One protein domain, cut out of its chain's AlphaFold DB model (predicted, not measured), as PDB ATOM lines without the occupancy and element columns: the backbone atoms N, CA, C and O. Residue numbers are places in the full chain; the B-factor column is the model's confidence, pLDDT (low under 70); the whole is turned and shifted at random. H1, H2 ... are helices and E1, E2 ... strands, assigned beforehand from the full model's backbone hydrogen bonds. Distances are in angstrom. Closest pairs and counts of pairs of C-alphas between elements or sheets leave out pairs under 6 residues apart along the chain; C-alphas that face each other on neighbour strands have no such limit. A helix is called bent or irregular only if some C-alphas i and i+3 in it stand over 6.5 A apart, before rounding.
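Overview. This is residues 2 to 202 of the 202 residues of an uncharacterized protein of Ruminococcus flavefaciens (UniProt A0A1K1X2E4). A lone long helix, H1, sticks out with residues 2 to 24 like a handle from a body of three parts set one after another: the small sheet E1 to E4, the sheet E5 to E8, and a cluster of helices, H2 to H6. Arm H4a of the bent helix H4 packs across one face of the second sheet, and H4b and H6 lie beyond it. The printed part has 201 residues with six named helices and eight named strands, in the order H1, E1 to E8, H2 to H6; both sheets run in chain order and are antiparallel, and the class is mixed. It is a loose rod, with a radius of gyration of the C-alphas of 24.1 A and spans of 95 by 33 by 28 A.

Along the chain. Look first at the second sheet: E5 is residues 75 to 80, E6 84 to 90 (19.2 A), E7 95 to 101 (19.3 A) and E8 108 to 111. The other sheet has E1 at 30 to 35, E2 at 41 to 46, E3 at 53 to 57 and E4 at 63 to 66. Find C-alpha 2 at (37.369, 14.459, -20.963); H1 runs from there to residue 27, 37.9 A. H2 is 112 to 124, H3 126 to 130, H5 177 to 181; H6, 183 to 201, spans 26.3 A and ends at C-alpha 201 (-32.108, 49.215, -67.265). By its hydrogen bonds H4 was assigned as one helix, 137 to 164, but it is bent: C-alphas 150 and 153 are 9.1 A apart, between arms H4a, 137 to 150, and H4b, 153 to 164.

Arrangement. Each sheet is a meander, each strand the antiparallel neighbour of the one before; see N 87 and O 98, 2.9 A, between E6 and E7, and N 44 and O 32, 2.9 A, between E2 and E1. H4a makes two layers with E5 to E8, at a height over the sheet of 10.9 A, across the strands at 72 degrees to E8 on the local plane. H2 is at the sheet's level and touches H4a at Lys 119 and Tyr 146, C-alphas 6.4 A apart. H6 touches H4a, a shallow tilt of 27 degrees, the same way, closest at C-alphas 137 and 189, 5.5 A. H6 touches H4b, closest at C-alphas 159 and 193, 5.1 A. H3 is close but not clearly touching H4a, C-alphas 129 and 143 at 7.7 A; H5 and H6 only just touch, and only at the corner, with 3 pairs of C-alphas within 8 A. H2 and H4a are irregular: C-alphas 113 and 116 are 8.8 A apart, 142 and 145 7.2 A. Every O i to N i+4 pair is within hydrogen-bond range in H1, H3, H4b, H5 and H6, against 7 of 9 in H2 and 8 of 10 in H4a.

Size, cuts and confidence. The C-alphas of Lys 2 and Ser 164, the two farthest apart, are 95.7 A apart; without residues 2 to 24 the body spans 62 by 32 by 27 A. The printed part has no cut, and the link from H4 to H5 is long, with 12 residues. Mean pLDDT of the printed part is 91.2; look for values under 70 at residues 2, 25 to 28, 49, and 201 to 202.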
ATOM      1  N   LYS A   2      38.344  13.683 -21.774       66.69
ATOM      2  CA  LYS A   2      37.369  14.459 -20.963       66.69
ATOM      3  C   LYS A   2      37.205  15.937 -21.371       66.69
ATOM      4  O   LYS A   2      36.085  16.428 -21.405       66.69
ATOM      5  N   LYS A   3      38.296  16.634 -21.727       72.44
ATOM      6  CA  LYS A   3      38.237  18.024 -22.232       72.44
ATOM      7  C   LYS A   3      37.517  18.131 -23.582       72.44
ATOM      8  O   LYS A   3      36.643  18.971 -23.713       72.44
ATOM      9  N   ALA A   4      37.823  17.246 -24.532       77.12
ATOM     10  CA  ALA A   4      37.198  17.240 -25.858       77.12
ATOM     11  C   ALA A   4      35.685  16.965 -25.789       77.12
ATOM     12  O   ALA A   4      34.911  17.661 -26.432       77.12
ATOM     13  N   ILE A   5      35.259  16.024 -24.936       82.12
ATOM     14  CA  ILE A   5      33.834  15.732 -24.701       82.12
ATOM     15  C   ILE A   5      33.116  16.952 -24.103       82.12
ATOM     16  O   ILE A   5      32.031  17.308 -24.552       82.12
ATOM     17  N   LYS A   6      33.742  17.638 -23.134       84.31
ATOM     18  CA  LYS A   6      33.189  18.864 -22.535       84.31
ATOM     19  C   LYS A   6      33.057  19.994 -23.563       84.31
ATOM     20  O   LYS A   6      32.050  20.692 -23.561       84.31
ATOM     21  N   THR A   7      34.039  20.153 -24.451       85.94
ATOM     22  CA  THR A   7      33.994  21.144 -25.534       85.94
ATOM     23  C   THR A   7      32.881  20.842 -26.537       85.94
ATOM     24  O   THR A   7      32.121  21.745 -26.869       85.94
ATOM     25  N   ILE A   8      32.735  19.584 -26.970       87.94
ATOM     26  CA  ILE A   8      31.656  19.170 -27.883       87.94
ATOM     27  C   ILE A   8      30.288  19.447 -27.253       87.94
ATOM     28  O   ILE A   8      29.445  20.062 -27.892       87.94
ATOM     29  N   PHE A   9      30.096  19.084 -25.981       89.50
ATOM     30  CA  PHE A   9      28.839  19.329 -25.272       89.50
ATOM     31  C   PHE A   9      28.470  20.820 -25.221       89.50
ATOM     32  O   PHE A   9      27.333  21.182 -25.506       89.50
ATOM     33  N   ILE A  10      29.436  21.696 -24.919       91.31
ATOM     34  CA  ILE A  10      29.215  23.151 -24.907       91.31
ATOM     35  C   ILE A  10      28.815  23.655 -26.300       91.31
ATOM     36  O   ILE A  10      27.865  24.425 -26.413       91.31
ATOM     37  N   ILE A  11      29.496  23.201 -27.358       91.94
ATOM     38  CA  ILE A  11      29.175  23.585 -28.741       91.94
ATOM     39  C   ILE A  11      27.759  23.132 -29.118       91.94
ATOM     40  O   ILE A  11      27.002  23.920 -29.678       91.94
ATOM     41  N   THR A  12      27.370  21.900 -28.777       91.12
ATOM     42  CA  THR A  12      26.018  21.387 -29.045       91.12
ATOM     43  C   THR A  12      24.950  22.200 -28.315       91.12
ATOM     44  O   THR A  12      23.949  22.564 -28.925       91.12
ATOM     45  N   VAL A  13      25.167  22.541 -27.040       93.31
ATOM     46  CA  VAL A  13      24.231  23.380 -26.270       93.31
ATOM     47  C   VAL A  13      24.092  24.771 -26.893       93.31
ATOM     48  O   VAL A  13      22.975  25.260 -27.038       93.31
ATOM     49  N   LEU A  14      25.200  25.391 -27.313       93.38
ATOM     50  CA  LEU A  14      25.172  26.695 -27.984       93.38
ATOM     51  C   LEU A  14      24.445  26.640 -29.333       93.38
ATOM     52  O   LEU A  14      23.675  27.546 -29.638       93.38
ATOM     53  N   LEU A  15      24.638  25.574 -30.115       92.88
ATOM     54  CA  LEU A  15      23.923  25.351 -31.376       92.88
ATOM     55  C   LEU A  15      22.416  25.204 -31.160       92.88
ATOM     56  O   LEU A  15      21.639  25.845 -31.859       92.88
ATOM     57  N   VAL A  16      21.998  24.409 -30.172       93.69
ATOM     58  CA  VAL A  16      20.577  24.260 -29.823       93.69
ATOM     59  C   VAL A  16      19.990  25.598 -29.379       93.69
ATOM     60  O   VAL A  16      18.912  25.971 -29.831       93.69
ATOM     61  N   PHE A  17      20.707  26.355 -28.549       92.38
ATOM     62  CA  PHE A  17      20.253  27.668 -28.096       92.38
ATOM     63  C   PHE A  17      20.128  28.673 -29.251       92.38
ATOM     64  O   PHE A  17      19.135  29.391 -29.334       92.38
ATOM     65  N   LEU A  18      21.082  28.675 -30.187       92.06
ATOM     66  CA  LEU A  18      21.022  29.496 -31.395       92.06
ATOM     67  C   LEU A  18      19.820  29.122 -32.273       92.06
ATOM     68  O   LEU A  18      19.114  30.011 -32.734       92.06
ATOM     69  N   ILE A  19      19.551  27.827 -32.461       87.81
ATOM     70  CA  ILE A  19      18.379  27.351 -33.212       87.81
ATOM     71  C   ILE A  19      17.083  27.802 -32.530       87.81
ATOM     72  O   ILE A  19      16.188  28.290 -33.208       87.81
ATOM     73  N   ILE A  20      16.986  27.706 -31.200       87.19
ATOM     74  CA  ILE A  20      15.812  28.178 -30.449       87.19
ATOM     75  C   ILE A  20      15.621  29.688 -30.629       87.19
ATOM     76  O   ILE A  20      14.503  30.128 -30.888       87.19
ATOM     77  N   ILE A  21      16.693  30.484 -30.544       84.69
ATOM     78  CA  ILE A  21      16.628  31.930 -30.792       84.69
ATOM     79  C   ILE A  21      16.162  32.207 -32.219       84.69
ATOM     80  O   ILE A  21      15.262  33.018 -32.401       84.69
ATOM     81  N   LEU A  22      16.727  31.531 -33.221       79.38
ATOM     82  CA  LEU A  22      16.333  31.712 -34.620       79.38
ATOM     83  C   LEU A  22      14.872  31.318 -34.855       79.38
ATOM     84  O   LEU A  22      14.166  32.032 -35.556       79.38
ATOM     85  N   LEU A  23      14.392  30.243 -34.222       75.06
ATOM     86  CA  LEU A  23      12.987  29.842 -34.272       75.06
ATOM     87  C   LEU A  23      12.095  30.914 -33.636       75.06
ATOM     88  O   LEU A  23      11.148  31.366 -34.271       75.06
ATOM     89  N   ILE A  24      12.426  31.406 -32.443       73.56
ATOM     90  CA  ILE A  24      11.684  32.494 -31.787       73.56
ATOM     91  C   ILE A  24      11.683  33.768 -32.650       73.56
ATOM     92  O   ILE A  24      10.641  34.393 -32.821       73.56
ATOM     93  N   TRP A  25      12.821  34.134 -33.245       66.00
ATOM     94  CA  TRP A  25      12.933  35.288 -34.142       66.00
ATOM     95  C   TRP A  25      12.143  35.111 -35.434       66.00
ATOM     96  O   TRP A  25      11.516  36.054 -35.900       66.00
ATOM     97  N   SER A  26      12.083  33.893 -35.962       61.06
ATOM     98  CA  SER A  26      11.255  33.566 -37.122       61.06
ATOM     99  C   SER A  26       9.747  33.580 -36.822       61.06
ATOM    100  O   SER A  26       8.943  33.736 -37.737       61.06
ATOM    101  N   PHE A  27       9.349  33.454 -35.547       59.09
ATOM    102  CA  PHE A  27       7.967  33.675 -35.100       59.09
ATOM    103  C   PHE A  27       7.614  35.165 -34.991       59.09
ATOM    104  O   PHE A  27       6.433  35.522 -35.025       59.09
ATOM    105  N   PHE A  28       8.606  36.054 -34.882       60.69
ATOM    106  CA  PHE A  28       8.390  37.498 -34.930       60.69
ATOM    107  C   PHE A  28       8.288  37.959 -36.386       60.69
ATOM    108  O   PHE A  28       9.190  38.581 -36.939       60.69
ATOM    109  N   GLY A  29       7.148  37.639 -36.999       70.50
ATOM    110  CA  GLY A  29       6.707  38.246 -38.249       70.50
ATOM    111  C   GLY A  29       6.708  39.773 -38.212       70.50
ATOM    112  O   GLY A  29       6.729  40.377 -37.137       70.50
ATOM    113  N   ILE A  30       6.667  40.409 -39.385       83.62
ATOM    114  CA  ILE A  30       6.524  41.870 -39.455       83.62
ATOM    115  C   ILE A  30       5.170  42.228 -38.845       83.62
ATOM    116  O   ILE A  30       4.145  41.662 -39.232       83.62
ATOM    117  N   ARG A  31       5.170  43.146 -37.874       88.62
ATOM    118  CA  ARG A  31       3.960  43.611 -37.196       88.62
ATOM    119  C   ARG A  31       3.746  45.091 -37.446       88.62
ATOM    120  O   ARG A  31       4.640  45.897 -37.193       88.62
ATOM    121  N   TYR A  32       2.541  45.439 -37.869       92.12
ATOM    122  CA  TYR A  32       2.089  46.817 -37.961       92.12
ATOM    123  C   TYR A  32       0.976  47.043 -36.951       92.12
ATOM    124  O   TYR A  32      -0.035  46.350 -36.974       92.12
ATOM    125  N   HIS A  33       1.163  48.038 -36.090       94.75
ATOM    126  CA  HIS A  33       0.108  48.539 -35.218       94.75
ATOM    127  C   HIS A  33      -0.479  49.813 -35.823       94.75
ATOM    128  O   HIS A  33       0.244  50.795 -36.061       94.75
ATOM    129  N   ILE A  34      -1.780  49.784 -36.084       95.75
ATOM    130  CA  ILE A  34      -2.543  50.879 -36.675       95.75
ATOM    131  C   ILE A  34      -3.542  51.344 -35.633       95.75
ATOM    132  O   ILE A  34      -4.506  50.650 -35.338       95.75
ATOM    133  N   LYS A  35      -3.303  52.533 -35.082       96.19
ATOM    134  CA  LYS A  35      -4.280  53.229 -34.254       96.19
ATOM    135  C   LYS A  35      -4.956  54.279 -35.120       96.19
ATOM    136  O   LYS A  35      -4.270  55.151 -35.652       96.19
ATOM    137  N   THR A  36      -6.263  54.158 -35.275       95.12
ATOM    138  CA  THR A  36      -7.079  55.045 -36.110       95.12
ATOM    139  C   THR A  36      -7.393  56.345 -35.370       95.12
ATOM    140  O   THR A  36      -7.323  56.402 -34.136       95.12
ATOM    141  N   GLU A  37      -7.779  57.396 -36.096       94.12
ATOM    142  CA  GLU A  37      -8.239  58.648 -35.485       94.12
ATOM    143  C   GLU A  37      -9.528  58.490 -34.661       94.12
ATOM    144  O   GLU A  37      -9.804  59.314 -33.790       94.12
ATOM    145  N   TYR A  38     -10.287  57.412 -34.877       93.69
ATOM    146  CA  TYR A  38     -11.529  57.118 -34.155       93.69
ATOM    147  C   TYR A  38     -11.316  56.264 -32.898       93.69
ATOM    148  O   TYR A  38     -12.265  55.999 -32.162       93.69
ATOM    149  N   GLY A  39     -10.067  55.884 -32.613       92.56
ATOM    150  CA  GLY A  39      -9.679  55.172 -31.397       92.56
ATOM    151  C   GLY A  39      -9.627  53.650 -31.530       92.56
ATOM    152  O   GLY A  39      -9.112  53.006 -30.615       92.56
ATOM    153  N   ASP A  40     -10.074  53.081 -32.654       95.06
ATOM    154  CA  ASP A  40      -9.891  51.657 -32.946       95.06
ATOM    155  C   ASP A  40      -8.413  51.339 -33.189       95.06
ATOM    156  O   ASP A  40      -7.642  52.186 -33.663       95.06
ATOM    157  N   SER A  41      -8.021  50.112 -32.860       96.12
ATOM    158  CA  SER A  41      -6.638  49.655 -32.931       96.12
ATOM    159  C   SER A  41      -6.581  48.301 -33.612       96.12
ATOM    160  O   SER A  41      -7.269  47.374 -33.201       96.12
ATOM    161  N   PHE A  42      -5.760  48.199 -34.650       96.88
ATOM    162  CA  PHE A  42      -5.574  46.978 -35.415       96.88
ATOM    163  C   PHE A  42      -4.112  46.548 -35.394       96.88
ATOM    164  O   PHE A  42      -3.198  47.362 -35.577       96.88
ATOM    165  N   THR A  43      -3.899  45.244 -35.261       95.25
ATOM    166  CA  THR A  43      -2.592  44.614 -35.414       95.25
ATOM    167  C   THR A  43      -2.579  43.759 -36.672       95.25
ATOM    168  O   THR A  43      -3.313  42.777 -36.781       95.25
ATOM    169  N   ILE A  44      -1.693  44.106 -37.604       94.56
ATOM    170  CA  ILE A  44      -1.423  43.322 -38.809       94.56
ATOM    171  C   ILE A  44      -0.134  42.542 -38.601       94.56
ATOM    172  O   ILE A  44       0.894  43.120 -38.249       94.56
ATOM    173  N   ILE A  45      -0.185  41.232 -38.817       90.50
ATOM    174  CA  ILE A  45       0.930  40.306 -38.631       90.50
ATOM    175  C   ILE A  45       1.203  39.616 -39.960       90.50
ATOM    176  O   ILE A  45       0.315  38.972 -40.510       90.50
ATOM    177  N   ARG A  46       2.441  39.712 -40.446       88.00
ATOM    178  CA  ARG A  46       2.928  38.946 -41.596       88.00
ATOM    179  C   ARG A  46       3.829  37.814 -41.127       88.00
ATOM    180  O   ARG A  46       4.928  38.068 -40.634       88.00
ATOM    181  N   SER A  47       3.371  36.580 -41.293       80.81
ATOM    182  CA  SER A  47       4.140  35.369 -41.011       80.81
ATOM    183  C   SER A  47       5.354  35.265 -41.937       80.81
ATOM    184  O   SER A  47       5.244  35.471 -43.144       80.81
ATOM    185  N   ILE A  48       6.521  34.927 -41.380       73.00
ATOM    186  CA  ILE A  48       7.751  34.701 -42.163       73.00
ATOM    187  C   ILE A  48       7.709  33.334 -42.859       73.00
ATOM    188  O   ILE A  48       8.299  33.166 -43.918       73.00
ATOM    189  N   TRP A  49       7.008  32.358 -42.273       68.44
ATOM    190  CA  TRP A  49       7.014  30.965 -42.733       68.44
ATOM    191  C   TRP A  49       5.935  30.652 -43.755       68.44
ATOM    192  O   TRP A  49       6.168  29.885 -44.682       68.44
ATOM    193  N   THR A  50       4.743  31.197 -43.540       71.56
ATOM    194  CA  THR A  50       3.561  30.885 -44.349       71.56
ATOM    195  C   THR A  50       3.219  32.002 -45.323       71.56
ATOM    196  O   THR A  50       2.293  31.853 -46.105       71.56
ATOM    197  N   GLU A  51       3.941  33.127 -45.255       75.62
ATOM    198  CA  GLU A  51       3.623  34.384 -45.944       75.62
ATOM    199  C   GLU A  51       2.216  34.936 -45.650       75.62
ATOM    200  O   GLU A  51       1.866  35.991 -46.174       75.62
ATOM    201  N   ASP A  52       1.452  34.290 -44.763       85.00
ATOM    202  CA  ASP A  52       0.128  34.730 -44.347       85.00
ATOM    203  C   ASP A  52       0.207  36.129 -43.748       85.00
ATOM    204  O   ASP A  52       1.031  36.413 -42.868       85.00
ATOM    205  N   ILE A  53      -0.701  36.989 -44.190       91.88
ATOM    206  CA  ILE A  53      -0.906  38.306 -43.610       91.88
ATOM    207  C   ILE A  53      -2.268  38.271 -42.933       91.88
ATOM    208  O   ILE A  53      -3.263  37.909 -43.548       91.88
ATOM    209  N   ILE A  54      -2.314  38.609 -41.651       92.56
ATOM    210  CA  ILE A  54      -3.540  38.577 -40.853       92.56
ATOM    211  C   ILE A  54      -3.712  39.934 -40.196       92.56
ATOM    212  O   ILE A  54      -2.775  40.435 -39.576       92.56
ATOM    213  N   ILE A  55      -4.906  40.505 -40.294       95.12
ATOM    214  CA  ILE A  55      -5.325  41.660 -39.506       95.12
ATOM    215  C   ILE A  55      -6.237  41.212 -38.369       95.12
ATOM    216  O   ILE A  55      -7.170  40.441 -38.584       95.12
ATOM    217  N   ASN A  56      -5.978  41.727 -37.171       95.31
ATOM    218  CA  ASN A  56      -6.840  41.581 -36.005       95.31
ATOM    219  C   ASN A  56      -7.236  42.959 -35.477       95.31
ATOM    220  O   ASN A  56      -6.412  43.873 -35.495       95.31
ATOM    221  N   ASP A  57      -8.466  43.096 -34.988       95.44
ATOM    222  CA  ASP A  57      -8.814  44.191 -34.076       95.44
ATOM    223  C   ASP A  57      -8.279  43.849 -32.683       95.44
ATOM    224  O   ASP A  57      -8.481  42.745 -32.185       95.44
ATOM    225  N   ASP A  58      -7.603  44.795 -32.043       92.88
ATOM    226  CA  ASP A  58      -7.009  44.586 -30.725       92.88
ATOM    227  C   ASP A  58      -8.075  44.512 -29.617       92.88
ATOM    228  O   ASP A  58      -7.798  44.014 -28.525       92.88
ATOM    229  N   ASN A  59      -9.292  45.007 -29.883       90.81
ATOM    230  CA  ASN A  59     -10.363  45.128 -28.891       90.81
ATOM    231  C   ASN A  59     -11.549  44.176 -29.119       90.81
ATOM    232  O   ASN A  59     -12.512  44.207 -28.349       90.81
ATOM    233  N   SER A  60     -11.514  43.333 -30.151       89.06
ATOM    234  CA  SER A  60     -12.571  42.357 -30.426       89.06
ATOM    235  C   SER A  60     -12.011  41.070 -31.027       89.06
ATOM    236  O   SER A  60     -10.816  40.927 -31.248       89.06
ATOM    237  N   ASN A  61     -12.890  40.106 -31.302       89.69
ATOM    238  CA  ASN A  61     -12.511  38.847 -31.947       89.69
ATOM    239  C   ASN A  61     -12.447  38.961 -33.482       89.69
ATOM    240  O   ASN A  61     -12.441  37.940 -34.170       89.69
ATOM    241  N   TYR A  62     -12.462  40.176 -34.034       94.38
ATOM    242  CA  TYR A  62     -12.341  40.371 -35.472       94.38
ATOM    243  C   TYR A  62     -10.937  39.991 -35.950       94.38
ATOM    244  O   TYR A  62      -9.936  40.522 -35.473       94.38
ATOM    245  N   CYS A  63     -10.893  39.077 -36.917       92.56
ATOM    246  CA  CYS A  63      -9.684  38.536 -37.518       92.56
ATOM    247  C   CYS A  63      -9.963  38.239 -38.995       92.56
ATOM    248  O   CYS A  63     -10.983  37.624 -39.321       92.56
ATOM    249  N   MET A  64      -9.073  38.671 -39.887       92.94
ATOM    250  CA  MET A  64      -9.204  38.441 -41.324       92.94
ATOM    251  C   MET A  64      -7.833  38.242 -41.971       92.94
ATOM    252  O   MET A  64      -6.872  38.933 -41.633       92.94
ATOM    253  N   SER A  65      -7.747  37.316 -42.923       91.88
ATOM    254  CA  SER A  65      -6.553  37.151 -43.757       91.88
ATOM    255  C   SER A  65      -6.526  38.186 -44.883       91.88
ATOM    256  O   SER A  65      -7.560  38.492 -45.477       91.88
ATOM    257  N   LEU A  66      -5.332  38.686 -45.189       92.69
ATOM    258  CA  LEU A  66      -5.019  39.584 -46.295       92.69
ATOM    259  C   LEU A  66      -4.126  38.851 -47.305       92.69
ATOM    260  O   LEU A  66      -3.252  38.071 -46.929       92.69
ATOM    261  N   LEU A  67      -4.314  39.147 -48.584       91.38
ATOM    262  CA  LEU A  67      -3.415  38.777 -49.672       91.38
ATOM    263  C   LEU A  67      -2.157  39.648 -49.679       91.38
ATOM    264  O   LEU A  67      -1.083  39.186 -50.067       91.38
ATOM    265  N   SER A  68      -2.273  40.922 -49.294       91.75
ATOM    266  CA  SER A  68      -1.127  41.835 -49.268       91.75
ATOM    267  C   SER A  68      -1.309  43.007 -48.306       91.75
ATOM    268  O   SER A  68      -2.419  43.480 -48.078       91.75
ATOM    269  N   PHE A  69      -0.192  43.493 -47.765       93.38
ATOM    270  CA  PHE A  69      -0.128  44.711 -46.966       93.38
ATOM    271  C   PHE A  69       1.304  45.253 -46.994       93.38
ATOM    272  O   PHE A  69       2.230  44.581 -46.524       93.38
ATOM    273  N   ASN A  70       1.497  46.440 -47.566       91.25
ATOM    274  CA  ASN A  70       2.822  47.029 -47.771       91.25
ATOM    275  C   ASN A  70       3.218  47.972 -46.635       91.25
ATOM    276  O   ASN A  70       4.392  48.030 -46.265       91.25
ATOM    277  N   GLY A  71       2.240  48.644 -46.031       91.31
ATOM    278  CA  GLY A  71       2.480  49.630 -44.990       91.31
ATOM    279  C   GLY A  71       1.204  50.335 -44.554       91.31
ATOM    280  O   GLY A  71       0.115  50.074 -45.060       91.31
ATOM    281  N   LYS A  72       1.330  51.235 -43.574       92.69
ATOM    282  CA  LYS A  72       0.178  51.929 -42.969       92.69
ATOM    283  C   LYS A  72      -0.591  52.791 -43.971       92.69
ATOM    284  O   LYS A  72      -1.766  53.039 -43.758       92.69
ATOM    285  N   GLU A  73       0.063  53.231 -45.037       94.00
ATOM    286  CA  GLU A  73      -0.513  53.982 -46.150       94.00
ATOM    287  C   GLU A  73      -1.577  53.209 -46.945       94.00
ATOM    288  O   GLU A  73      -2.452  53.837 -47.547       94.00
ATOM    289  N   ASP A  74      -1.536  51.871 -46.909       95.81
ATOM    290  CA  ASP A  74      -2.574  51.022 -47.501       95.81
ATOM    291  C   ASP A  74      -3.880  51.105 -46.694       95.81
ATOM    292  O   ASP A  74      -4.949  50.846 -47.240       95.81
ATOM    293  N   PHE A  75      -3.808  51.459 -45.404       97.31
ATOM    294  CA  PHE A  75      -4.951  51.523 -44.496       97.31
ATOM    295  C   PHE A  75      -5.523  52.939 -44.442       97.31
ATOM    296  O   PHE A  75      -4.858  53.882 -44.009       97.31
ATOM    297  N   LYS A  76      -6.787  53.091 -44.836       96.56
ATOM    298  CA  LYS A  76      -7.468  54.385 -44.915       96.56
ATOM    299  C   LYS A  76      -8.804  54.349 -44.199       96.56
ATOM    300  O   LYS A  76      -9.568  53.397 -44.327       96.56
ATOM    301  N   SER A  77      -9.111  55.425 -43.493       96.62
ATOM    302  CA  SER A  77     -10.465  55.694 -43.021       96.62
ATOM    303  C   SER A  77     -11.350  56.102 -44.192       96.62
ATOM    304  O   SER A  77     -10.971  56.979 -44.967       96.62
ATOM    305  N   ILE A  78     -12.514  55.466 -44.311       95.88
ATOM    306  CA  ILE A  78     -13.531  55.819 -45.307       95.88
ATOM    307  C   ILE A  78     -14.572  56.722 -44.664       95.88
ATOM    308  O   ILE A  78     -14.765  57.853 -45.098       95.88
ATOM    309  N   CYS A  79     -15.200  56.256 -43.586       94.94
ATOM    310  CA  CYS A  79     -16.218  57.027 -42.890       94.94
ATOM    311  C   CYS A  79     -16.358  56.600 -41.428       94.94
ATOM    312  O   CYS A  79     -16.020  55.479 -41.049       94.94
ATOM    313  N   ASN A  80     -16.885  57.509 -40.611       95.94
ATOM    314  CA  ASN A  80     -17.288  57.254 -39.231       95.94
ATOM    315  C   ASN A  80     -18.544  58.076 -38.913       95.94
ATOM    316  O   ASN A  80     -18.473  59.140 -38.297       95.94
ATOM    317  N   SER A  81     -19.699  57.595 -39.365       93.12
ATOM    318  CA  SER A  81     -20.996  58.233 -39.148       93.12
ATOM    319  C   SER A  81     -21.641  57.789 -37.833       93.12
ATOM    320  O   SER A  81     -21.085  57.004 -37.063       93.12
ATOM    321  N   LYS A  82     -22.851  58.275 -37.540       90.81
ATOM    322  CA  LYS A  82     -23.634  57.852 -36.364       90.81
ATOM    323  C   LYS A  82     -23.935  56.346 -36.366       90.81
ATOM    324  O   LYS A  82     -24.024  55.758 -35.289       90.81
ATOM    325  N   PHE A  83     -24.044  55.724 -37.540       91.88
ATOM    326  CA  PHE A  83     -24.513  54.342 -37.684       91.88
ATOM    327  C   PHE A  83     -23.454  53.389 -38.235       91.88
ATOM    328  O   PHE A  83     -23.494  52.195 -37.923       91.88
ATOM    329  N   PHE A  84     -22.479  53.907 -38.977       95.12
ATOM    330  CA  PHE A  84     -21.519  53.100 -39.710       95.12
ATOM    331  C   PHE A  84     -20.089  53.598 -39.513       95.12
ATOM    332  O   PHE A  84     -19.819  54.792 -39.407       95.12
ATOM    333  N   LEU A  85     -19.165  52.652 -39.427       96.69
ATOM    334  CA  LEU A  85     -17.734  52.897 -39.401       96.69
ATOM    335  C   LEU A  85     -17.094  52.003 -40.455       96.69
ATOM    336  O   LEU A  85     -17.364  50.801 -40.484       96.69
ATOM    337  N   CYS A  86     -16.238  52.583 -41.287       97.38
ATOM    338  CA  CYS A  86     -15.577  51.856 -42.354       97.38
ATOM    339  C   CYS A  86     -14.127  52.296 -42.526       97.38
ATOM    340  O   CYS A  86     -13.812  53.486 -42.629       97.38
ATOM    341  N   TYR A  87     -13.263  51.294 -42.618       97.94
ATOM    342  CA  TYR A  87     -11.887  51.413 -43.062       97.94
ATOM    343  C   TYR A  87     -11.709  50.620 -44.351       97.94
ATOM    344  O   TYR A  87     -12.442  49.670 -44.619       97.94
ATOM    345  N   ASN A  88     -10.702  50.974 -45.131       97.31
ATOM    346  CA  ASN A  88     -10.346  50.268 -46.344       97.31
ATOM    347  C   ASN A  88      -8.837  50.009 -46.362       97.31
ATOM    348  O   ASN A  88      -8.038  50.910 -46.110       97.31
ATOM    349  N   ILE A  89      -8.465  48.760 -46.630       96.75
ATOM    350  CA  ILE A  89      -7.102  48.359 -46.958       96.75
ATOM    351  C   ILE A  89      -7.045  48.190 -48.468       96.75
ATOM    352  O   ILE A  89      -7.643  47.248 -48.998       96.75
ATOM    353  N   LYS A  90      -6.333  49.091 -49.148       95.69
ATOM    354  CA  LYS A  90      -6.245  49.084 -50.609       95.69
ATOM    355  C   LYS A  90      -4.849  49.331 -51.131       95.69
ATOM    356  O   LYS A  90      -4.216  50.340 -50.831       95.69
ATOM    357  N   ASN A  91      -4.432  48.419 -51.997       94.62
ATOM    358  CA  ASN A  91      -3.225  48.493 -52.805       94.62
ATOM    359  C   ASN A  91      -3.473  47.760 -54.140       94.62
ATOM    360  O   ASN A  91      -4.615  47.498 -54.506       94.62
ATOM    361  N   GLU A  92      -2.423  47.441 -54.896       92.38
ATOM    362  CA  GLU A  92      -2.556  46.776 -56.205       92.38
ATOM    363  C   GLU A  92      -3.164  45.362 -56.149       92.38
ATOM    364  O   GLU A  92      -3.650  44.873 -57.166       92.38
ATOM    365  N   LYS A  93      -3.107  44.683 -54.997       91.69
ATOM    366  CA  LYS A  93      -3.543  43.285 -54.828       91.69
ATOM    367  C   LYS A  93      -4.678  43.113 -53.821       91.69
ATOM    368  O   LYS A  93      -5.302  42.057 -53.791       91.69
ATOM    369  N   GLU A  94      -4.925  44.108 -52.980       92.62
ATOM    370  CA  GLU A  94      -5.955  44.073 -51.948       92.62
ATOM    371  C   GLU A  94      -6.955  45.208 -52.146       92.62
ATOM    372  O   GLU A  94      -6.567  46.349 -52.394       92.62
ATOM    373  N   ASN A  95      -8.237  44.892 -51.979       94.56
ATOM    374  CA  ASN A  95      -9.294  45.871 -51.760       94.56
ATOM    375  C   ASN A  95     -10.276  45.295 -50.731       94.56
ATOM    376  O   ASN A  95     -11.247  44.612 -51.069       94.56
ATOM    377  N   LEU A  96      -9.960  45.513 -49.456       95.62
ATOM    378  CA  LEU A  96     -10.722  45.016 -48.317       95.62
ATOM    379  C   LEU A  96     -11.352  46.187 -47.566       95.62
ATOM    380  O   LEU A  96     -10.645  47.027 -47.015       95.62
ATOM    381  N   TYR A  97     -12.671  46.162 -47.429       97.19
ATOM    382  CA  TYR A  97     -13.393  47.002 -46.487       97.19
ATOM    383  C   TYR A  97     -13.536  46.295 -45.139       97.19
ATOM    384  O   TYR A  97     -13.921  45.124 -45.065       97.19
ATOM    385  N   ILE A  98     -13.238  47.029 -44.071       97.06
ATOM    386  CA  ILE A  98     -13.418  46.628 -42.678       97.06
ATOM    387  C   ILE A  98     -14.516  47.510 -42.105       97.06
ATOM    388  O   ILE A  98     -14.314  48.691 -41.827       97.06
ATOM    389  N   CYS A  99     -15.687  46.918 -41.955       95.94
ATOM    390  CA  CYS A  99     -16.939  47.609 -41.722       95.94
ATOM    391  C   CYS A  99     -17.468  47.300 -40.324       95.94
ATOM    392  O   CYS A  99     -17.289  46.197 -39.813       95.94
ATOM    393  N   LYS A 100     -18.176  48.244 -39.707       94.75
ATOM    394  CA  LYS A 100     -18.874  48.043 -38.437       94.75
ATOM    395  C   LYS A 100     -20.176  48.824 -38.431       94.75
ATOM    396  O   LYS A 100     -20.182  50.052 -38.390       94.75
ATOM    397  N   LEU A 101     -21.285  48.090 -38.395       92.94
ATOM    398  CA  LEU A 101     -22.581  48.649 -38.025       92.94
ATOM    399  C   LEU A 101     -22.551  48.899 -36.516       92.94
ATOM    400  O   LEU A 101     -22.441  47.955 -35.727       92.94
ATOM    401  N   LYS A 102     -22.628  50.164 -36.096       91.00
ATOM    402  CA  LYS A 102     -22.423  50.558 -34.691       91.00
ATOM    403  C   LYS A 102     -23.418  49.907 -33.732       91.00
ATOM    404  O   LYS A 102     -23.073  49.666 -32.579       91.00
ATOM    405  N   LYS A 103     -24.600  49.514 -34.216       87.25
ATOM    406  CA  LYS A 103     -25.581  48.751 -33.430       87.25
ATOM    407  C   LYS A 103     -25.121  47.328 -33.055       87.25
ATOM    408  O   LYS A 103     -25.547  46.810 -32.032       87.25
ATOM    409  N   ASN A 104     -24.252  46.705 -33.860       82.75
ATOM    410  CA  ASN A 104     -23.837  45.299 -33.714       82.75
ATOM    411  C   ASN A 104     -22.476  45.137 -33.008       82.75
ATOM    412  O   ASN A 104     -22.034  44.017 -32.759       82.75
ATOM    413  N   ASN A 105     -21.798  46.252 -32.704       81.00
ATOM    414  CA  ASN A 105     -20.514  46.356 -32.001       81.00
ATOM    415  C   ASN A 105     -19.346  45.481 -32.508       81.00
ATOM    416  O   ASN A 105     -18.275  45.505 -31.906       81.00
ATOM    417  N   SER A 106     -19.499  44.805 -33.647       88.81
ATOM    418  CA  SER A 106     -18.526  43.866 -34.208       88.81
ATOM    419  C   SER A 106     -18.149  44.275 -35.627       88.81
ATOM    420  O   SER A 106     -19.013  44.706 -36.395       88.81
ATOM    421  N   PHE A 107     -16.868  44.135 -35.965       94.62
ATOM    422  CA  PHE A 107     -16.387  44.356 -37.325       94.62
ATOM    423  C   PHE A 107     -16.719  43.164 -38.232       94.62
ATOM    424  O   PHE A 107     -16.738  42.012 -37.794       94.62
ATOM    425  N   PHE A 108     -16.939  43.445 -39.511       92.69
ATOM    426  CA  PHE A 108     -17.064  42.475 -40.590       92.69
ATOM    427  C   PHE A 108     -16.288  42.958 -41.817       92.69
ATOM    428  O   PHE A 108     -15.905  44.120 -41.919       92.69
ATOM    429  N   SER A 109     -16.042  42.044 -42.748       94.12
ATOM    430  CA  SER A 109     -15.190  42.286 -43.912       94.12
ATOM    431  C   SER A 109     -15.977  42.144 -45.203       94.12
ATOM    432  O   SER A 109     -16.679  41.141 -45.364       94.12
ATOM    433  N   ILE A 110     -15.782  43.072 -46.137       94.69
ATOM    434  CA  ILE A 110     -16.183  42.933 -47.541       94.69
ATOM    435  C   ILE A 110     -14.912  43.002 -48.381       94.69
ATOM    436  O   ILE A 110     -14.198  43.999 -48.341       94.69
ATOM    437  N   ASN A 111     -14.595  41.924 -49.095       90.38
ATOM    438  CA  ASN A 111     -13.397  41.838 -49.926       90.38
ATOM    439  C   ASN A 111     -13.788  41.368 -51.328       90.38
ATOM    440  O   ASN A 111     -14.389  40.303 -51.495       90.38
ATOM    441  N   GLU A 112     -13.437  42.170 -52.328       84.31
ATOM    442  CA  GLU A 112     -13.727  41.901 -53.737       84.31
ATOM    443  C   GLU A 112     -13.000  40.648 -54.248       84.31
ATOM    444  O   GLU A 112     -13.556  39.900 -55.052       84.31
ATOM    445  N   ASN A 113     -11.819  40.341 -53.703       85.69
ATOM    446  CA  ASN A 113     -11.003  39.188 -54.094       85.69
ATOM    447  C   ASN A 113     -11.628  37.832 -53.720       85.69
ATOM    448  O   ASN A 113     -11.240  36.796 -54.254       85.69
ATOM    449  N   ILE A 114     -12.589  37.817 -52.793       88.06
ATOM    450  CA  ILE A 114     -13.271  36.605 -52.308       88.06
ATOM    451  C   ILE A 114     -14.791  36.761 -52.409       88.06
ATOM    452  O   ILE A 114     -15.537  36.394 -51.495       88.06
ATOM    453  N   LYS A 115     -15.252  37.313 -53.538       89.88
ATOM    454  CA  LYS A 115     -16.652  37.671 -53.790       89.88
ATOM    455  C   LYS A 115     -17.641  36.556 -53.430       89.88
ATOM    456  O   LYS A 115     -18.625  36.820 -52.749       89.88
ATOM    457  N   ASP A 116     -17.355  35.309 -53.801       91.62
ATOM    458  CA  ASP A 116     -18.247  34.173 -53.527       91.62
ATOM    459  C   ASP A 116     -18.397  33.869 -52.030       91.62
ATOM    460  O   ASP A 116     -19.491  33.535 -51.571       91.62
ATOM    461  N   LEU A 117     -17.335  34.050 -51.235       91.00
ATOM    462  CA  LEU A 117     -17.420  33.906 -49.782       91.00
ATOM    463  C   LEU A 117     -18.273  35.021 -49.170       91.00
ATOM    464  O   LEU A 117     -19.047  34.764 -48.246       91.00
ATOM    465  N   ILE A 118     -18.152  36.248 -49.682       92.25
ATOM    466  CA  ILE A 118     -18.988  37.374 -49.247       92.25
ATOM    467  C   ILE A 118     -20.456  37.102 -49.571       92.25
ATOM    468  O   ILE A 118     -21.296  37.191 -48.678       92.25
ATOM    469  N   LYS A 119     -20.766  36.667 -50.798       94.12
ATOM    470  CA  LYS A 119     -22.129  36.274 -51.186       94.12
ATOM    471  C   LYS A 119     -22.684  35.185 -50.276       94.12
ATOM    472  O   LYS A 119     -23.792  35.315 -49.765       94.12
ATOM    473  N   TYR A 120     -21.901  34.137 -50.013       93.62
ATOM    474  CA  TYR A 120     -22.298  33.068 -49.098       93.62
ATOM    475  C   TYR A 120     -22.623  33.604 -47.695       93.62
ATOM    476  O   TYR A 120     -23.621  33.201 -47.096       93.62
ATOM    477  N   ARG A 121     -21.826  34.538 -47.161       91.50
ATOM    478  CA  ARG A 121     -22.112  35.185 -45.867       91.50
ATOM    479  C   ARG A 121     -23.404  36.000 -45.911       91.50
ATOM    480  O   ARG A 121     -24.204  35.878 -44.987       91.50
ATOM    481  N   ILE A 122     -23.627  36.766 -46.978       93.56
ATOM    482  CA  ILE A 122     -24.849  37.559 -47.159       93.56
ATOM    483  C   ILE A 122     -26.077  36.650 -47.210       93.56
ATOM    484  O   ILE A 122     -27.032  36.908 -46.493       93.56
ATOM    485  N   ILE A 123     -26.039  35.544 -47.957       94.50
ATOM    486  CA  ILE A 123     -27.153  34.581 -48.013       94.50
ATOM    487  C   ILE A 123     -27.489  34.042 -46.614       94.50
ATOM    488  O   ILE A 123     -28.653  34.019 -46.218       94.50
ATOM    489  N   ASN A 124     -26.476  33.631 -45.845       93.62
ATOM    490  CA  ASN A 124     -26.685  33.032 -44.520       93.62
ATOM    491  C   ASN A 124     -27.059  34.048 -43.434       93.62
ATOM    492  O   ASN A 124     -27.612  33.669 -42.402       93.62
ATOM    493  N   ALA A 125     -26.758  35.326 -43.650       90.06
ATOM    494  CA  ALA A 125     -27.019  36.399 -42.704       90.06
ATOM    495  C   ALA A 125     -27.753  37.570 -43.371       90.06
ATOM    496  O   ALA A 125     -27.466  38.720 -43.054       90.06
ATOM    497  N   LYS A 126     -28.718  37.299 -44.265       89.25
ATOM    498  CA  LYS A 126     -29.389  38.325 -45.092       89.25
ATOM    499  C   LYS A 126     -29.811  39.545 -44.276       89.25
ATOM    500  O   LYS A 126     -29.458  40.669 -44.614       89.25
ATOM    501  N   ASN A 127     -30.490  39.312 -43.153       86.88
ATOM    502  CA  ASN A 127     -30.996  40.376 -42.283       86.88
ATOM    503  C   ASN A 127     -29.887  41.234 -41.661       86.88
ATOM    504  O   ASN A 127     -30.119  42.403 -41.390       86.88
ATOM    505  N   HIS A 128     -28.690  40.684 -41.440       85.44
ATOM    506  CA  HIS A 128     -27.549  41.470 -40.972       85.44
ATOM    507  C   HIS A 128     -27.110  42.504 -42.013       85.44
ATOM    508  O   HIS A 128     -26.665  43.581 -41.633       85.44
ATOM    509  N   TYR A 129     -27.247  42.182 -43.303       89.50
ATOM    510  CA  TYR A 129     -26.771  43.034 -44.385       89.50
ATOM    511  C   TYR A 129     -27.849  43.972 -44.944       89.50
ATOM    512  O   TYR A 129     -27.563  45.133 -45.220       89.50
ATOM    513  N   ILE A 130     -29.086  43.494 -45.097       92.62
ATOM    514  CA  ILE A 130     -30.145  44.240 -45.795       92.62
ATOM    515  C   ILE A 130     -30.985  45.130 -44.865       92.62
ATOM    516  O   ILE A 130     -31.523  46.140 -45.301       92.62
ATOM    517  N   TYR A 131     -31.119  44.774 -43.583       92.25
ATOM    518  CA  TYR A 131     -32.042  45.474 -42.676       92.25
ATOM    519  C   TYR A 131     -31.573  46.888 -42.317       92.25
ATOM    520  O   TYR A 131     -32.386  47.735 -41.977       92.25
ATOM    521  N   ASP A 132     -30.267  47.146 -42.392       91.62
ATOM    522  CA  ASP A 132     -29.681  48.476 -42.186       91.62
ATOM    523  C   ASP A 132     -29.155  49.064 -43.488       91.62
ATOM    524  O   ASP A 132     -28.232  49.877 -43.465       91.62
ATOM    525  N   PHE A 133     -29.683  48.627 -44.631       95.81
ATOM    526  CA  PHE A 133     -29.182  49.053 -45.930       95.81
ATOM    527  C   PHE A 133     -29.132  50.582 -46.035       95.81
ATOM    528  O   PHE A 133     -28.096  51.130 -46.390       95.81
ATOM    529  N   PHE A 134     -30.172  51.279 -45.577       96.00
ATOM    530  CA  PHE A 134     -30.225  52.741 -45.604       96.00
ATOM    531  C   PHE A 134     -29.515  53.450 -44.443       96.00
ATOM    532  O   PHE A 134     -29.619  54.669 -44.329       96.00
ATOM    533  N   CYS A 135     -28.790  52.748 -43.568       92.75
ATOM    534  CA  CYS A 135     -28.194  53.399 -42.398       92.75
ATOM    535  C   CYS A 135     -27.085  54.406 -42.745       92.75
ATOM    536  O   CYS A 135     -26.858  55.348 -41.983       92.75
ATOM    537  N   ASP A 136     -26.404  54.211 -43.876       95.25
ATOM    538  CA  ASP A 136     -25.290  55.033 -44.336       95.25
ATOM    539  C   ASP A 136     -25.089  54.849 -45.847       95.25
ATOM    540  O   ASP A 136     -25.155  53.727 -46.348       95.25
ATOM    541  N   TYR A 137     -24.838  55.931 -46.586       95.56
ATOM    542  CA  TYR A 137     -24.693  55.854 -48.041       95.56
ATOM    543  C   TYR A 137     -23.401  55.125 -48.457       95.56
ATOM    544  O   TYR A 137     -23.426  54.376 -49.427       95.56
ATOM    545  N   HIS A 138     -22.310  55.202 -47.680       95.94
ATOM    546  CA  HIS A 138     -21.112  54.401 -47.960       95.94
ATOM    547  C   HIS A 138     -21.351  52.911 -47.725       95.94
ATOM    548  O   HIS A 138     -20.776  52.065 -48.407       95.94
ATOM    549  N   TYR A 139     -22.201  52.570 -46.751       96.25
ATOM    550  CA  TYR A 139     -22.600  51.182 -46.556       96.25
ATOM    551  C   TYR A 139     -23.378  50.661 -47.770       96.25
ATOM    552  O   TYR A 139     -23.078  49.564 -48.245       96.25
ATOM    553  N   MET A 140     -24.304  51.468 -48.305       97.12
ATOM    554  CA  MET A 140     -25.027  51.151 -49.540       97.12
ATOM    555  C   MET A 140     -24.067  50.910 -50.704       97.12
ATOM    556  O   MET A 140     -24.127  49.840 -51.295       97.12
ATOM    557  N   GLU A 141     -23.148  51.839 -50.986       95.81
ATOM    558  CA  GLU A 141     -22.172  51.713 -52.084       95.81
ATOM    559  C   GLU A 141     -21.373  50.403 -52.011       95.81
ATOM    560  O   GLU A 141     -21.175  49.726 -53.018       95.81
ATOM    561  N   ILE A 142     -20.931  50.019 -50.809       95.62
ATOM    562  CA  ILE A 142     -20.103  48.823 -50.610       95.62
ATOM    563  C   ILE A 142     -20.915  47.535 -50.803       95.62
ATOM    564  O   ILE A 142     -20.399  46.559 -51.351       95.62
ATOM    565  N   ILE A 143     -22.155  47.486 -50.304       95.50
ATOM    566  CA  ILE A 143     -22.927  46.238 -50.243       95.50
ATOM    567  C   ILE A 143     -23.859  46.040 -51.443       95.50
ATOM    568  O   ILE A 143     -24.146  44.893 -51.793       95.50
ATOM    569  N   LEU A 144     -24.303  47.122 -52.091       96.12
ATOM    570  CA  LEU A 144     -25.281  47.098 -53.179       96.12
ATOM    571  C   LEU A 144     -24.892  46.146 -54.322       96.12
ATOM    572  O   LEU A 144     -25.734  45.320 -54.664       96.12
ATOM    573  N   PRO A 145     -23.643  46.117 -54.835       94.62
ATOM    574  CA  PRO A 145     -23.275  45.183 -55.905       94.62
ATOM    575  C   PRO A 145     -23.449  43.704 -55.526       94.62
ATOM    576  O   PRO A 145     -23.677  42.850 -56.377       94.62
ATOM    577  N   TYR A 146     -23.327  43.375 -54.239       95.31
ATOM    578  CA  TYR A 146     -23.534  42.012 -53.754       95.31
ATOM    579  C   TYR A 146     -25.011  41.703 -53.524       95.31
ATOM    580  O   TYR A 146     -25.433  40.566 -53.736       95.31
ATOM    581  N   LEU A 147     -25.783  42.687 -53.051       95.56
ATOM    582  CA  LEU A 147     -27.224  42.537 -52.877       95.56
ATOM    583  C   LEU A 147     -27.936  42.437 -54.221       95.56
ATOM    584  O   LEU A 147     -28.837  41.619 -54.336       95.56
ATOM    585  N   ASP A 148     -27.506  43.196 -55.223       95.31
ATOM    586  CA  ASP A 148     -28.031  43.133 -56.583       95.31
ATOM    587  C   ASP A 148     -27.859  41.732 -57.189       95.31
ATOM    588  O   ASP A 148     -28.835  41.083 -57.552       95.31
ATOM    589  N   GLU A 149     -26.644  41.177 -57.163       94.56
ATOM    590  CA  GLU A 149     -26.401  39.832 -57.702       94.56
ATOM    591  C   GLU A 149     -27.201  38.718 -57.007       94.56
ATOM    592  O   GLU A 149     -27.409  37.648 -57.585       94.56
ATOM    593  N   LEU A 150     -27.612  38.924 -55.753       95.75
ATOM    594  CA  LEU A 150     -28.338  37.932 -54.958       95.75
ATOM    595  C   LEU A 150     -29.854  38.156 -54.933       95.75
ATOM    596  O   LEU A 150     -30.610  37.194 -54.789       95.75
ATOM    597  N   TYR A 151     -30.288  39.410 -55.023       95.12
ATOM    598  CA  TYR A 151     -31.648  39.879 -54.767       95.12
ATOM    599  C   TYR A 151     -32.039  41.018 -55.729       95.12
ATOM    600  O   TYR A 151     -32.694  41.968 -55.307       95.12
ATOM    601  N   HIS A 152     -31.648  40.920 -57.003       95.62
ATOM    602  CA  HIS A 152     -31.847  41.941 -58.042       95.62
ATOM    603  C   HIS A 152     -33.241  42.583 -58.019       95.62
ATOM    604  O   HIS A 152     -33.362  43.780 -57.782       95.62
ATOM    605  N   ASP A 153     -34.304  41.782 -58.151       96.19
ATOM    606  CA  ASP A 153     -35.685  42.289 -58.182       96.19
ATOM    607  C   ASP A 153     -36.056  43.086 -56.916       96.19
ATOM    608  O   ASP A 153     -36.793  44.068 -56.980       96.19
ATOM    609  N   GLU A 154     -35.530  42.682 -55.753       96.00
ATOM    610  CA  GLU A 154     -35.736  43.393 -54.490       96.00
ATOM    611  C   GLU A 154     -34.965  44.721 -54.474       96.00
ATOM    612  O   GLU A 154     -35.498  45.721 -54.003       96.00
ATOM    613  N   MET A 155     -33.741  44.761 -55.013       96.75
ATOM    614  CA  MET A 155     -32.958  45.998 -55.110       96.75
ATOM    615  C   MET A 155     -33.575  46.991 -56.100       96.75
ATOM    616  O   MET A 155     -33.620  48.185 -55.805       96.75
ATOM    617  N   VAL A 156     -34.122  46.510 -57.222       97.00
ATOM    618  CA  VAL A 156     -34.854  47.337 -58.194       97.00
ATOM    619  C   VAL A 156     -36.111  47.950 -57.568       97.00
ATOM    620  O   VAL A 156     -36.309  49.158 -57.701       97.00
ATOM    621  N   ASP A 157     -36.926  47.170 -56.842       97.00
ATOM    622  CA  ASP A 157     -38.113  47.687 -56.129       97.00
ATOM    623  C   ASP A 157     -37.725  48.775 -55.116       97.00
ATOM    624  O   ASP A 157     -38.287  49.872 -55.118       97.00
ATOM    625  N   ILE A 158     -36.705  48.509 -54.293       97.06
ATOM    626  CA  ILE A 158     -36.190  49.469 -53.310       97.06
ATOM    627  C   ILE A 158     -35.711  50.757 -53.993       97.06
ATOM    628  O   ILE A 158     -36.017  51.854 -53.519       97.06
ATOM    629  N   ALA A 159     -34.966  50.642 -55.095       97.62
ATOM    630  CA  ALA A 159     -34.432  51.787 -55.820       97.62
ATOM    631  C   ALA A 159     -35.547  52.637 -56.443       97.62
ATOM    632  O   ALA A 159     -35.547  53.859 -56.292       97.62
ATOM    633  N   GLN A 160     -36.537  52.017 -57.091       97.75
ATOM    634  CA  GLN A 160     -37.678  52.724 -57.683       97.75
ATOM    635  C   GLN A 160     -38.494  53.470 -56.625       97.75
ATOM    636  O   GLN A 160     -38.865  54.629 -56.818       97.75
ATOM    637  N   LYS A 161     -38.728  52.833 -55.477       98.00
ATOM    638  CA  LYS A 161     -39.417  53.443 -54.339       98.00
ATOM    639  C   LYS A 161     -38.679  54.659 -53.794       98.00
ATOM    640  O   LYS A 161     -39.240  55.751 -53.738       98.00
ATOM    641  N   LEU A 162     -37.391  54.504 -53.483       97.44
ATOM    642  CA  LEU A 162     -36.588  55.595 -52.934       97.44
ATOM    643  C   LEU A 162     -36.510  56.792 -53.896       97.44
ATOM    644  O   LEU A 162     -36.689  57.931 -53.469       97.44
ATOM    645  N   THR A 163     -36.272  56.535 -55.185       97.00
ATOM    646  CA  THR A 163     -36.078  57.580 -56.211       97.00
ATOM    647  C   THR A 163     -37.375  58.283 -56.617       97.00
ATOM    648  O   THR A 163     -37.355  59.455 -56.980       97.00
ATOM    649  N   SER A 164     -38.524  57.611 -56.502       96.62
ATOM    650  CA  SER A 164     -39.844  58.223 -56.722       96.62
ATOM    651  C   SER A 164     -40.406  58.954 -55.494       96.62
ATOM    652  O   SER A 164     -41.432  59.627 -55.604       96.62
ATOM    653  N   GLY A 165     -39.742  58.848 -54.338       95.56
ATOM    654  CA  GLY A 165     -40.228  59.392 -53.069       95.56
ATOM    655  C   GLY A 165     -41.340  58.560 -52.418       95.56
ATOM    656  O   GLY A 165     -41.984  59.036 -51.484       95.56
ATOM    657  N   ASP A 166     -41.577  57.335 -52.894       97.12
ATOM    658  CA  ASP A 166     -42.459  56.367 -52.245       97.12
ATOM    659  C   ASP A 166     -41.691  55.613 -51.154       97.12
ATOM    660  O   ASP A 166     -41.060  54.583 -51.387       97.12
ATOM    661  N   TYR A 167     -41.726  56.138 -49.931       96.12
ATOM    662  CA  TYR A 167     -41.023  55.527 -48.802       96.12
ATOM    663  C   TYR A 167     -41.800  54.377 -48.140       96.12
ATOM    664  O   TYR A 167     -41.320  53.806 -47.155       96.12
ATOM    665  N   GLU A 168     -42.981  54.002 -48.652       96.25
ATOM    666  CA  GLU A 168     -43.810  52.970 -48.035       96.25
ATOM    667  C   GLU A 168     -43.109  51.601 -48.039       96.25
ATOM    668  O   GLU A 168     -42.787  51.003 -49.076       96.25
ATOM    669  N   GLY A 169     -42.888  51.074 -46.833       95.31
ATOM    670  CA  GLY A 169     -42.245  49.785 -46.615       95.31
ATOM    671  C   GLY A 169     -40.723  49.801 -46.755       95.31
ATOM    672  O   GLY A 169     -40.134  48.724 -46.743       95.31
ATOM    673  N   LEU A 170     -40.070  50.964 -46.900       96.94
ATOM    674  CA  LEU A 170     -38.601  51.067 -46.875       96.94
ATOM    675  C   LEU A 170     -38.020  51.058 -45.448       96.94
ATOM    676  O   LEU A 170     -36.820  50.848 -45.261       96.94
ATOM    677  N   ASP A 171     -38.870  51.201 -44.434       96.00
ATOM    678  CA  ASP A 171     -38.530  51.075 -43.014       96.00
ATOM    679  C   ASP A 171     -37.966  49.689 -42.665       96.00
ATOM    680  O   ASP A 171     -37.052  49.576 -41.845       96.00
ATOM    681  N   LYS A 172     -38.412  48.634 -43.365       95.00
ATOM    682  CA  LYS A 172     -37.853  47.273 -43.229       95.00
ATOM    683  C   LYS A 172     -36.377  47.162 -43.640       95.00
ATOM    684  O   LYS A 172     -35.743  46.158 -43.323       95.00
ATOM    685  N   TYR A 173     -35.853  48.162 -44.348       95.88
ATOM    686  CA  TYR A 173     -34.458  48.271 -44.791       95.88
ATOM    687  C   TYR A 173     -33.692  49.379 -44.052       95.88
ATOM    688  O   TYR A 173     -32.600  49.781 -44.463       95.88
ATOM    689  N   GLY A 174     -34.271  49.883 -42.957       93.19
ATOM    690  CA  GLY A 174     -33.624  50.830 -42.060       93.19
ATOM    691  C   GLY A 174     -33.815  52.294 -42.445       93.19
ATOM    692  O   GLY A 174     -33.171  53.146 -41.833       93.19
ATOM    693  N   LEU A 175     -34.681  52.612 -43.419       95.44
ATOM    694  CA  LEU A 175     -35.039  54.003 -43.704       95.44
ATOM    695  C   LEU A 175     -35.920  54.542 -42.574       95.44
ATOM    696  O   LEU A 175     -36.944  53.956 -42.234       95.44
ATOM    697  N   THR A 176     -35.528  55.664 -41.979       94.06
ATOM    698  CA  THR A 176     -36.262  56.273 -40.860       94.06
ATOM    699  C   THR A 176     -36.754  57.668 -41.219       94.06
ATOM    700  O   THR A 176     -36.166  58.337 -42.065       94.06
ATOM    701  N   GLU A 177     -37.773  58.153 -40.509       93.88
ATOM    702  CA  GLU A 177     -38.236  59.545 -40.614       93.88
ATOM    703  C   GLU A 177     -37.109  60.561 -40.361       93.88
ATOM    704  O   GLU A 177     -37.047  61.594 -41.020       93.88
ATOM    705  N   GLU A 178     -36.181  60.276 -39.438       93.19
ATOM    706  CA  GLU A 178     -35.006  61.132 -39.200       93.19
ATOM    707  C   GLU A 178     -34.155  61.251 -40.474       93.19
ATOM    708  O   GLU A 178     -33.771  62.353 -40.852       93.19
ATOM    709  N   MET A 179     -33.927  60.133 -41.171       92.56
ATOM    710  CA  MET A 179     -33.150  60.092 -42.415       92.56
ATOM    711  C   MET A 179     -33.887  60.714 -43.602       92.56
ATOM    712  O   MET A 179     -33.242  61.320 -44.445       92.56
ATOM    713  N   ILE A 180     -35.215  60.592 -43.669       93.50
ATOM    714  CA  ILE A 180     -36.028  61.245 -44.708       93.50
ATOM    715  C   ILE A 180     -35.981  62.774 -44.546       93.50
ATOM    716  O   ILE A 180     -35.965  63.516 -45.526       93.50
ATOM    717  N   ASN A 181     -35.931  63.262 -43.304       94.19
ATOM    718  CA  ASN A 181     -35.831  64.693 -43.015       94.19
ATOM    719  C   ASN A 181     -34.398  65.247 -43.156       94.19
ATOM    720  O   ASN A 181     -34.227  66.462 -43.297       94.19
ATOM    721  N   ASP A 182     -33.380  64.384 -43.149       93.50
ATOM    722  CA  ASP A 182     -31.990  64.725 -43.462       93.50
ATOM    723  C   ASP A 182     -31.763  64.722 -44.980       93.50
ATOM    724  O   ASP A 182     -31.373  63.718 -45.579       93.50
ATOM    725  N   LYS A 183     -32.022  65.874 -45.609       92.94
ATOM    726  CA  LYS A 183     -31.954  66.024 -47.069       92.94
ATOM    727  C   LYS A 183     -30.590  65.678 -47.657       92.94
ATOM    728  O   LYS A 183     -30.546  65.028 -48.687       92.94
ATOM    729  N   GLU A 184     -29.495  66.072 -47.011       93.25
ATOM    730  CA  GLU A 184     -28.147  65.808 -47.533       93.25
ATOM    731  C   GLU A 184     -27.872  64.302 -47.572       93.25
ATOM    732  O   GLU A 184     -27.463  63.753 -48.594       93.25
ATOM    733  N   SER A 185     -28.177  63.609 -46.473       91.56
ATOM    734  CA  SER A 185     -27.998  62.163 -46.396       91.56
ATOM    735  C   SER A 185     -28.956  61.410 -47.321       91.56
ATOM    736  O   SER A 185     -28.599  60.342 -47.818       91.56
ATOM    737  N   LEU A 186     -30.180  61.904 -47.510       95.94
ATOM    738  CA  LEU A 186     -31.171  61.302 -48.398       95.94
ATOM    739  C   LEU A 186     -30.796  61.476 -49.873       95.94
ATOM    740  O   LEU A 186     -30.860  60.498 -50.614       95.94
ATOM    741  N   ASP A 187     -30.367  62.672 -50.276       96.81
ATOM    742  CA  ASP A 187     -30.014  62.997 -51.661       96.81
ATOM    743  C   ASP A 187     -28.872  62.100 -52.171       96.81
ATOM    744  O   ASP A 187     -28.952  61.580 -53.283       96.81
ATOM    745  N   GLU A 188     -27.853  61.818 -51.349       97.12
ATOM    746  CA  GLU A 188     -26.781  60.879 -51.723       97.12
ATOM    747  C   GLU A 188     -27.293  59.437 -51.881       97.12
ATOM    748  O   GLU A 188     -26.922  58.744 -52.828       97.12
ATOM    749  N   LYS A 189     -28.202  58.974 -51.009       97.44
ATOM    750  CA  LYS A 189     -28.806  57.633 -51.147       97.44
ATOM    751  C   LYS A 189     -29.667  57.529 -52.401       97.44
ATOM    752  O   LYS A 189     -29.612  56.513 -53.089       97.44
ATOM    753  N   VAL A 190     -30.456  58.565 -52.693       97.69
ATOM    754  CA  VAL A 190     -31.265  58.663 -53.914       97.69
ATOM    755  C   VAL A 190     -30.354  58.604 -55.131       97.69
ATOM    756  O   VAL A 190     -30.571  57.765 -55.998       97.69
ATOM    757  N   LYS A 191     -29.290  59.409 -55.156       97.94
ATOM    758  CA  LYS A 191     -28.313  59.433 -56.245       97.94
ATOM    759  C   LYS A 191     -27.685  58.060 -56.503       97.94
ATOM    760  O   LYS A 191     -27.667  57.629 -57.652       97.94
ATOM    761  N   ILE A 192     -27.244  57.350 -55.460       98.00
ATOM    762  CA  ILE A 192     -26.705  55.981 -55.590       98.00
ATOM    763  C   ILE A 192     -27.725  55.051 -56.260       98.00
ATOM    764  O   ILE A 192     -27.382  54.301 -57.171       98.00
ATOM    765  N   MET A 193     -28.991  55.105 -55.836       97.62
ATOM    766  CA  MET A 193     -30.037  54.240 -56.388       97.62
ATOM    767  C   MET A 193     -30.462  54.648 -57.808       97.62
ATOM    768  O   MET A 193     -30.796  53.781 -58.611       97.62
ATOM    769  N   GLU A 194     -30.422  55.938 -58.153       97.12
ATOM    770  CA  GLU A 194     -30.633  56.406 -59.528       97.12
ATOM    771  C   GLU A 194     -29.521  55.938 -60.470       97.12
ATOM    772  O   GLU A 194     -29.802  55.544 -61.603       97.12
ATOM    773  N   GLU A 195     -28.262  56.009 -60.030       96.75
ATOM    774  CA  GLU A 195     -27.109  55.505 -60.783       96.75
ATOM    775  C   GLU A 195     -27.221  53.991 -60.986       96.75
ATOM    776  O   GLU A 195     -27.145  53.522 -62.120       96.75
ATOM    777  N   TYR A 196     -27.544  53.247 -59.925       96.44
ATOM    778  CA  TYR A 196     -27.805  51.809 -59.988       96.44
ATOM    779  C   TYR A 196     -28.901  51.440 -60.999       96.44
ATOM    780  O   TYR A 196     -28.711  50.525 -61.802       96.44
ATOM    781  N   LEU A 197     -30.036  52.149 -60.991       95.56
ATOM    782  CA  LEU A 197     -31.120  51.884 -61.939       95.56
ATOM    783  C   LEU A 197     -30.671  52.114 -63.382       95.56
ATOM    784  O   LEU A 197     -30.936  51.263 -64.223       95.56
ATOM    785  N   LYS A 198     -29.952  53.211 -63.662       94.31
ATOM    786  CA  LYS A 198     -29.439  53.506 -65.012       94.31
ATOM    787  C   LYS A 198     -28.544  52.383 -65.533       94.31
ATOM    788  O   LYS A 198     -28.706  51.970 -66.672       94.31
ATOM    789  N   GLU A 199     -27.648  51.864 -64.697       90.75
ATOM    790  CA  GLU A 199     -26.723  50.787 -65.075       90.75
ATOM    791  C   GLU A 199     -27.403  49.428 -65.314       90.75
ATOM    792  O   GLU A 199     -26.812  48.565 -65.958       90.75
ATOM    793  N   ASN A 200     -28.629  49.229 -64.812       82.81
ATOM    794  CA  ASN A 200     -29.345  47.948 -64.864       82.81
ATOM    795  C   ASN A 200     -30.593  47.951 -65.762       82.81
ATOM    796  O   ASN A 200     -31.213  46.904 -65.950       82.81
ATOM    797  N   THR A 201     -30.990  49.103 -66.309       68.25
ATOM    798  CA  THR A 201     -32.108  49.215 -67.265       68.25
ATOM    799  C   THR A 201     -31.679  49.396 -68.723       68.25
ATOM    800  O   THR A 201     -32.548  49.353 -69.598       68.25
ATOM    801  N   ASP A 202     -30.381  49.580 -68.977       48.53
ATOM    802  CA  ASP A 202     -29.766  49.665 -70.313       48.53
ATOM    803  C   ASP A 202     -29.219  48.302 -70.787       48.53
ATOM    804  O   ASP A 202     -29.312  48.019 -72.009       48.53
TER     805      ASP A 202